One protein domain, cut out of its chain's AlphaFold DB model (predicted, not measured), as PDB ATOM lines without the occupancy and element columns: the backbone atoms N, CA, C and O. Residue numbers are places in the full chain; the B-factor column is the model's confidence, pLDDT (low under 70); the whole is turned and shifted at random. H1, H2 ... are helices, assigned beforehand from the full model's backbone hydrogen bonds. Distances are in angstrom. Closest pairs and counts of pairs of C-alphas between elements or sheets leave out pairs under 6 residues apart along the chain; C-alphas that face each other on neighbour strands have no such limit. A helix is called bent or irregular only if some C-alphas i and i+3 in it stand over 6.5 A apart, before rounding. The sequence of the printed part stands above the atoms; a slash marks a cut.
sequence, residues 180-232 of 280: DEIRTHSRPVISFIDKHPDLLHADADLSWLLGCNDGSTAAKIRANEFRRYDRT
ATOM      1  N   ASP A 180     304.186 283.668 316.933       76.56
ATOM      2  CA  ASP A 180     304.901 282.873 317.929       76.56
ATOM      3  C   ASP A 180     304.641 283.406 319.344       76.56
ATOM      4  O   ASP A 180     304.393 282.611 320.263       76.56
ATOM      5  N   GLU A 181     304.560 284.728 319.517       74.94
ATOM      6  CA  GLU A 181     304.114 285.336 320.779       74.94
ATOM      7  C   GLU A 181     302.657 284.974 321.089       74.94
ATOM      8  O   GLU A 181     302.351 284.486 322.183       74.94
ATOM      9  N   ILE A 182     301.753 285.105 320.110       77.62
ATOM     10  CA  ILE A 182     300.342 284.718 320.265       77.62
ATOM     11  C   ILE A 182     300.233 283.244 320.656       77.62
ATOM     12  O   ILE A 182     299.488 282.887 321.573       77.62
ATOM     13  N   ARG A 183     301.002 282.356 320.018       76.81
ATOM     14  CA  ARG A 183     301.012 280.931 320.374       76.81
ATOM     15  C   ARG A 183     301.474 280.708 321.814       76.81
ATOM     16  O   ARG A 183     300.877 279.897 322.521       76.81
ATOM     17  N   THR A 184     302.503 281.424 322.252       79.62
ATOM     18  CA  THR A 184     303.073 281.285 323.598       79.62
ATOM     19  C   THR A 184     302.116 281.795 324.680       79.62
ATOM     20  O   THR A 184     301.961 281.159 325.727       79.62
ATOM     21  N   HIS A 185     301.420 282.902 324.420       81.12
ATOM     22  CA  HIS A 185     300.611 283.599 325.423       81.12
ATOM     23  C   HIS A 185     299.111 283.283 325.369       81.12
ATOM     24  O   HIS A 185     298.415 283.466 326.371       81.12
ATOM     25  N   SER A 186     298.605 282.728 324.263       84.31
ATOM     26  CA  SER A 186     297.182 282.390 324.096       84.31
ATOM     27  C   SER A 186     296.656 281.453 325.181       84.31
ATOM     28  O   SER A 186     295.596 281.711 325.743       84.31
ATOM     29  N   ARG A 187     297.391 280.395 325.547       85.75
ATOM     30  CA  ARG A 187     296.938 279.422 326.562       85.75
ATOM     31  C   ARG A 187     296.690 280.063 327.939       85.75
ATOM     32  O   ARG A 187     295.594 279.874 328.474       85.75
ATOM     33  N   PRO A 188     297.644 280.813 328.528       89.81
ATOM     34  CA  PRO A 188     297.385 281.580 329.745       89.81
ATOM     35  C   PRO A 188     296.200 282.547 329.630       89.81
ATOM     36  O   PRO A 188     295.383 282.592 330.548       89.81
ATOM     37  N   VAL A 189     296.080 283.275 328.512       89.81
ATOM     38  CA  VAL A 189     294.994 284.248 328.298       89.81
ATOM     39  C   VAL A 189     293.631 283.555 328.233       89.81
ATOM     40  O   VAL A 189     292.712 283.951 328.943       89.81
ATOM     41  N   ILE A 190     293.509 282.463 327.474       88.94
ATOM     42  CA  ILE A 190     292.282 281.655 327.396       88.94
ATOM     43  C   ILE A 190     291.909 281.124 328.784       88.94
ATOM     44  O   ILE A 190     290.763 281.251 329.205       88.94
ATOM     45  N   SER A 191     292.879 280.600 329.545       91.50
ATOM     46  CA  SER A 191     292.618 280.118 330.907       91.50
ATOM     47  C   SER A 191     292.146 281.225 331.856       91.50
ATOM     48  O   SER A 191     291.393 280.938 332.789       91.50
ATOM     49  N   PHE A 192     292.598 282.465 331.656       93.69
ATOM     50  CA  PHE A 192     292.128 283.619 332.414       93.69
ATOM     51  C   PHE A 192     290.689 283.988 332.031       93.69
ATOM     52  O   PHE A 192     289.854 284.126 332.923       93.69
ATOM     53  N   ILE A 193     290.379 284.055 330.732       92.56
ATOM     54  CA  ILE A 193     289.025 284.337 330.219       92.56
ATOM     55  C   ILE A 193     288.022 283.286 330.716       92.56
ATOM     56  O   ILE A 193     286.949 283.644 331.195       92.56
ATOM     57  N   ASP A 194     288.387 282.001 330.694       91.25
ATOM     58  CA  ASP A 194     287.534 280.908 331.184       91.25
ATOM     59  C   ASP A 194     287.175 281.058 332.675       91.25
ATOM     60  O   ASP A 194     286.096 280.643 333.107       91.25
ATOM     61  N   LYS A 195     288.076 281.639 333.478       96.44
ATOM     62  CA  LYS A 195     287.867 281.886 334.915       96.44
ATOM     63  C   LYS A 195     287.131 283.192 335.198       96.44
ATOM     64  O   LYS A 195     286.499 283.292 336.248       96.44
ATOM     65  N   HIS A 196     287.215 284.158 334.288       94.69
ATOM     66  CA  HIS A 196     286.658 285.503 334.429       94.69
ATOM     67  C   HIS A 196     285.796 285.895 333.215       94.69
ATOM     68  O   HIS A 196     286.078 286.890 332.544       94.69
ATOM     69  N   PRO A 197     284.733 285.126 332.901       93.06
ATOM     70  CA  PRO A 197     283.881 285.401 331.744       93.06
ATOM     71  C   PRO A 197     283.060 286.693 331.896       93.06
ATOM     72  O   PRO A 197     282.471 287.163 330.926       93.06
ATOM     73  N   ASP A 198     282.980 287.238 333.109       95.19
ATOM     74  CA  ASP A 198     282.355 288.514 333.454       95.19
ATOM     75  C   ASP A 198     283.172 289.732 333.001       95.19
ATOM     76  O   ASP A 198     282.597 290.794 332.786       95.19
ATOM     77  N   LEU A 199     284.485 289.574 332.802       94.69
ATOM     78  CA  LEU A 199     285.363 290.637 332.300       94.69
ATOM     79  C   LEU A 199     285.384 290.727 330.766       94.69
ATOM     80  O   LEU A 199     285.978 291.651 330.215       94.69
ATOM     81  N   LEU A 200     284.765 289.770 330.067       91.62
ATOM     82  CA  LEU A 200     284.725 289.755 328.610       91.62
ATOM     83  C   LEU A 200     283.600 290.665 328.103       91.62
ATOM     84  O   LEU A 200     282.423 290.420 328.375       91.62
ATOM     85  N   HIS A 201     283.969 291.694 327.340       92.06
ATOM     86  CA  HIS A 201     283.002 292.572 326.685       92.06
ATOM     87  C   HIS A 201     282.141 291.783 325.687       92.06
ATOM     88  O   HIS A 201     282.643 290.877 325.022       92.06
ATOM     89  N   ALA A 202     280.854 292.129 325.569       91.44
ATOM     90  CA  ALA A 202     279.910 291.403 324.713       91.44
ATOM     91  C   ALA A 202     280.344 291.376 323.237       91.44
ATOM     92  O   ALA A 202     280.172 290.361 322.570       91.44
ATOM     93  N   ASP A 203     280.968 292.461 322.779       90.00
ATOM     94  CA  ASP A 203     281.418 292.633 321.391       90.00
ATOM     95  C   ASP A 203     282.887 292.227 321.156       90.00
ATOM     96  O   ASP A 203     283.456 292.528 320.110       90.00
ATOM     97  N   ALA A 204     283.551 291.596 322.132       89.44
ATOM     98  CA  ALA A 204     284.963 291.240 321.999       89.44
ATOM     99  C   ALA A 204     285.181 290.130 320.952       89.44
ATOM    100  O   ALA A 204     284.735 288.996 321.138       89.44
ATOM    101  N   ASP A 205     285.946 290.423 319.895       87.25
ATOM    102  CA  ASP A 205     286.397 289.409 318.936       87.25
ATOM    103  C   ASP A 205     287.701 288.745 319.403       87.25
ATOM    104  O   ASP A 205     288.757 289.373 319.507       87.25
ATOM    105  N   LEU A 206     287.626 287.441 319.672       84.62
ATOM    106  CA  LEU A 206     288.757 286.605 320.080       84.62
ATOM    107  C   LEU A 206     289.248 285.680 318.957       84.62
ATOM    108  O   LEU A 206     290.119 284.843 319.191       84.62
ATOM    109  N   SER A 207     288.698 285.784 317.745       82.56
ATOM    110  CA  SER A 207     289.015 284.885 316.630       82.56
ATOM    111  C   SER A 207     290.508 284.881 316.282       82.56
ATOM    112  O   SER A 207     291.097 283.814 316.097       82.56
ATOM    113  N   TRP A 208     291.141 286.053 316.294       79.62
ATOM    114  CA  TRP A 208     292.572 286.235 316.045       79.62
ATOM    115  C   TRP A 208     293.458 285.563 317.110       79.62
ATOM    116  O   TRP A 208     294.522 285.040 316.782       79.62
ATOM    117  N   LEU A 209     293.004 285.511 318.368       77.44
ATOM    118  CA  LEU A 209     293.703 284.858 319.480       77.44
ATOM    119  C   LEU A 209     293.521 283.331 319.440       77.44
ATOM    120  O   LEU A 209     294.445 282.570 319.726       77.44
ATOM    121  N   LEU A 210     292.315 282.883 319.082       71.75
ATOM    122  CA  LEU A 210     291.915 281.472 319.052       71.75
ATOM    123  C   LEU A 210     292.320 280.753 317.755       71.75
ATOM    124  O   LEU A 210     292.291 279.524 317.700       71.75
ATOM    125  N   GLY A 211     292.718 281.499 316.720       60.22
ATOM    126  CA  GLY A 211     293.181 280.977 315.429       60.22
ATOM    127  C   GLY A 211     294.489 280.174 315.493       60.22
ATOM    128  O   GLY A 211     294.827 279.478 314.537       60.22
ATOM    129  N   CYS A 212     295.201 280.198 316.624       54.72
ATOM    130  CA  CYS A 212     296.339 279.323 316.903       54.72
ATOM    131  C   CYS A 212     295.862 277.965 317.455       54.72
ATOM    132  O   CYS A 212     296.075 277.672 318.622       54.72
ATOM    133  N   ASN A 213     295.227 277.155 316.595       47.62
ATOM    134  CA  ASN A 213     294.840 275.746 316.786       47.62
ATOM    135  C   ASN A 213     294.187 275.379 318.136       47.62
ATOM    136  O   ASN A 213     294.856 275.226 319.151       47.62
ATOM    137  N   ASP A 214     292.864 275.179 318.105       44.31
ATOM    138  CA  ASP A 214     292.165 273.933 318.479       44.31
ATOM    139  C   ASP A 214     290.655 274.233 318.491       44.31
ATOM    140  O   ASP A 214     290.162 274.989 319.329       44.31
ATOM    141  N   GLY A 215     289.881 273.619 317.586       45.88
ATOM    142  CA  GLY A 215     288.436 273.853 317.394       45.88
ATOM    143  C   GLY A 215     287.522 273.563 318.600       45.88
ATOM    144  O   GLY A 215     286.302 273.570 318.460       45.88
ATOM    145  N   SER A 216     288.079 273.315 319.788       53.25
ATOM    146  CA  SER A 216     287.338 273.028 321.016       53.25
ATOM    147  C   SER A 216     286.939 274.278 321.813       53.25
ATOM    148  O   SER A 216     285.914 274.242 322.493       53.25
ATOM    149  N   THR A 217     287.683 275.389 321.720       51.09
ATOM    150  CA  THR A 217     287.407 276.610 322.510       51.09
ATOM    151  C   THR A 217     286.440 277.547 321.790       51.09
ATOM    152  O   THR A 217     285.454 277.981 322.383       51.09
ATOM    153  N   ALA A 218     286.621 277.755 320.481       47.84
ATOM    154  CA  ALA A 218     285.671 278.505 319.654       47.84
ATOM    155  C   ALA A 218     284.260 277.877 319.679       47.84
ATOM    156  O   ALA A 218     283.261 278.586 319.757       47.84
ATOM    157  N   ALA A 219     284.169 276.541 319.710       49.12
ATOM    158  CA  ALA A 219     282.901 275.825 319.850       49.12
ATOM    159  C   ALA A 219     282.242 276.025 321.230       49.12
ATOM    160  O   ALA A 219     281.017 276.089 321.317       49.12
ATOM    161  N   LYS A 220     283.032 276.161 322.305       53.69
ATOM    162  CA  LYS A 220     282.521 276.417 323.663       53.69
ATOM    163  C   LYS A 220     282.015 277.846 323.835       53.69
ATOM    164  O   LYS A 220     280.990 278.025 324.485       53.69
ATOM    165  N   ILE A 221     282.672 278.832 323.223       53.19
ATOM    166  CA  ILE A 221     282.220 280.234 323.239       53.19
ATOM    167  C   ILE A 221     280.900 280.370 322.465       53.19
ATOM    168  O   ILE A 221     279.918 280.852 323.028       53.19
ATOM    169  N   ARG A 222     280.816 279.798 321.255       50.25
ATOM    170  CA  ARG A 222     279.572 279.755 320.455       50.25
ATOM    171  C   ARG A 222     278.428 279.015 321.159       50.25
ATOM    172  O   ARG A 222     277.271 279.416 321.080       50.25
ATOM    173  N   ALA A 223     278.737 277.937 321.882       48.81
ATOM    174  CA  ALA A 223     277.752 277.210 322.685       48.81
ATOM    175  C   ALA A 223     277.283 278.004 323.920       48.81
ATOM    176  O   ALA A 223     276.162 277.802 324.389       48.81
ATOM    177  N   ASN A 224     278.118 278.904 324.450       49.38
ATOM    178  CA  ASN A 224     277.771 279.762 325.581       49.38
ATOM    179  C   ASN A 224     276.900 280.957 325.150       49.38
ATOM    180  O   ASN A 224     276.000 281.342 325.894       49.38
ATOM    181  N   GLU A 225     277.092 281.479 323.932       50.34
ATOM    182  CA  GLU A 225     276.161 282.425 323.292       50.34
ATOM    183  C   GLU A 225     274.770 281.804 323.111       50.34
ATOM    184  O   GLU A 225     273.773 282.385 323.541       50.34
ATOM    185  N   PHE A 226     274.701 280.571 322.591       39.94
ATOM    186  CA  PHE A 226     273.438 279.834 322.450       39.94
ATOM    187  C   PHE A 226     272.759 279.562 323.805       39.94
ATOM    188  O   PHE A 226     271.546 279.712 323.939       39.94
ATOM    189  N   ARG A 227     273.533 279.236 324.851       38.12
ATOM    190  CA  ARG A 227     273.002 279.053 326.215       38.12
ATOM    191  C   ARG A 227     272.539 280.345 326.884       38.12
ATOM    192  O   ARG A 227     271.635 280.276 327.714       38.12
ATOM    193  N   ARG A 228     273.148 281.500 326.592       42.34
ATOM    194  CA  ARG A 228     272.669 282.803 327.094       42.34
ATOM    195  C   ARG A 228     271.335 283.185 326.452       42.34
ATOM    196  O   ARG A 228     270.468 283.698 327.161       42.34
ATOM    197  N   TYR A 229     271.151 282.862 325.171       38.56
ATOM    198  CA  TYR A 229     269.891 283.084 324.461       38.56
ATOM    199  C   TYR A 229     268.742 282.239 325.042       38.56
ATOM    200  O   TYR A 229     267.651 282.749 325.254       38.56
ATOM    201  N   ASP A 230     269.014 280.989 325.438       40.66
ATOM    202  CA  ASP A 230     268.011 280.104 326.062       40.66
ATOM    203  C   ASP A 230     267.677 280.448 327.530       40.66
ATOM    204  O   ASP A 230     266.660 280.003 328.066       40.66
ATOM    205  N   ARG A 231     268.526 281.224 328.221       40.50
ATOM    206  CA  ARG A 231     268.350 281.538 329.655       40.50
ATOM    207  C   ARG A 231     267.709 282.895 329.927       40.50
ATOM    208  O   ARG A 231     267.282 283.141 331.054       40.50
ATOM    209  N   THR A 232     267.619 283.755 328.916       41.38
ATOM    210  CA  THR A 232     266.852 285.004 328.971       41.38
ATOM    211  C   THR A 232     265.595 284.812 328.137       41.38
ATOM    212  O   THR A 232     265.571 285.042 326.937       41.38
TER     213      THR A 232
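What this domain is: This is residues 180 to 232 of the 280 residues of an uncharacterized protein of Trichoderma harzianum (UniProt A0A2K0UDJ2). Two long helices, H1 and H3, are set in a loose Z: the chain runs out along H1, folds back through a long link to the short helix H2, and runs out again along H3. H2 sits between the early part of H1 and the early part of H3, and residues 226 to 232, of which 226 to 231 belong to H3, stick out at the far end. The printed part has 53 residues with three named helices, in the order H1, H2, H3, and no named strand; its class is all helix. It is only just compact, close to loose, with a radius of gyration of the C-alphas of 11.8 A, and is elongated, spanning 40 by 21 by 17 A.

How they stand to each other: H1, residues 180 to 195, has a kink of 36 degrees near residue 187 and is irregular, with C-alphas 184 and 187 7.1 A apart. H2, residues 207 to 210, only just touches H1, with 3 pairs of C-alphas within 8 A; the closest are those of Ser 186 and Leu 209, 6.3 A apart. H1 touches H2 with residues 182 to 186 alone. H3, residues 215 to 231, only just touches H2, also with 3 pairs, through residues 217 to 218 alone; the closest C-alphas are those of Leu 210 and Ala 218, 6.9 A apart. H1 and H3 are apart. Of the O i to N i+4 pairs, 10 of 12 in H1 and 12 of 13 in H3 are within hydrogen-bond range; H2 is too short for such a pair.

Where its parts are: H1 begins at C-alpha 180 (304.901, 282.873, 317.929) and is 24.1 A long. H2 begins at C-alpha 207 (289.015, 284.885, 316.630) and is 5.1 A long. H3, 24.8 A long, ends at C-alpha 231 (268.350, 281.538, 329.655).

The domain as a whole: The C-alphas farthest apart, those of Asp 180 and Thr 232, are 39.7 A apart. The printed part has no cut. The link from H1 to H2 is long, and that from H2 to H3 is tight. Residues 195 to 201 stand free. The mean pLDDT of the printed part is 70.3, with residues 211 to 232 under 70.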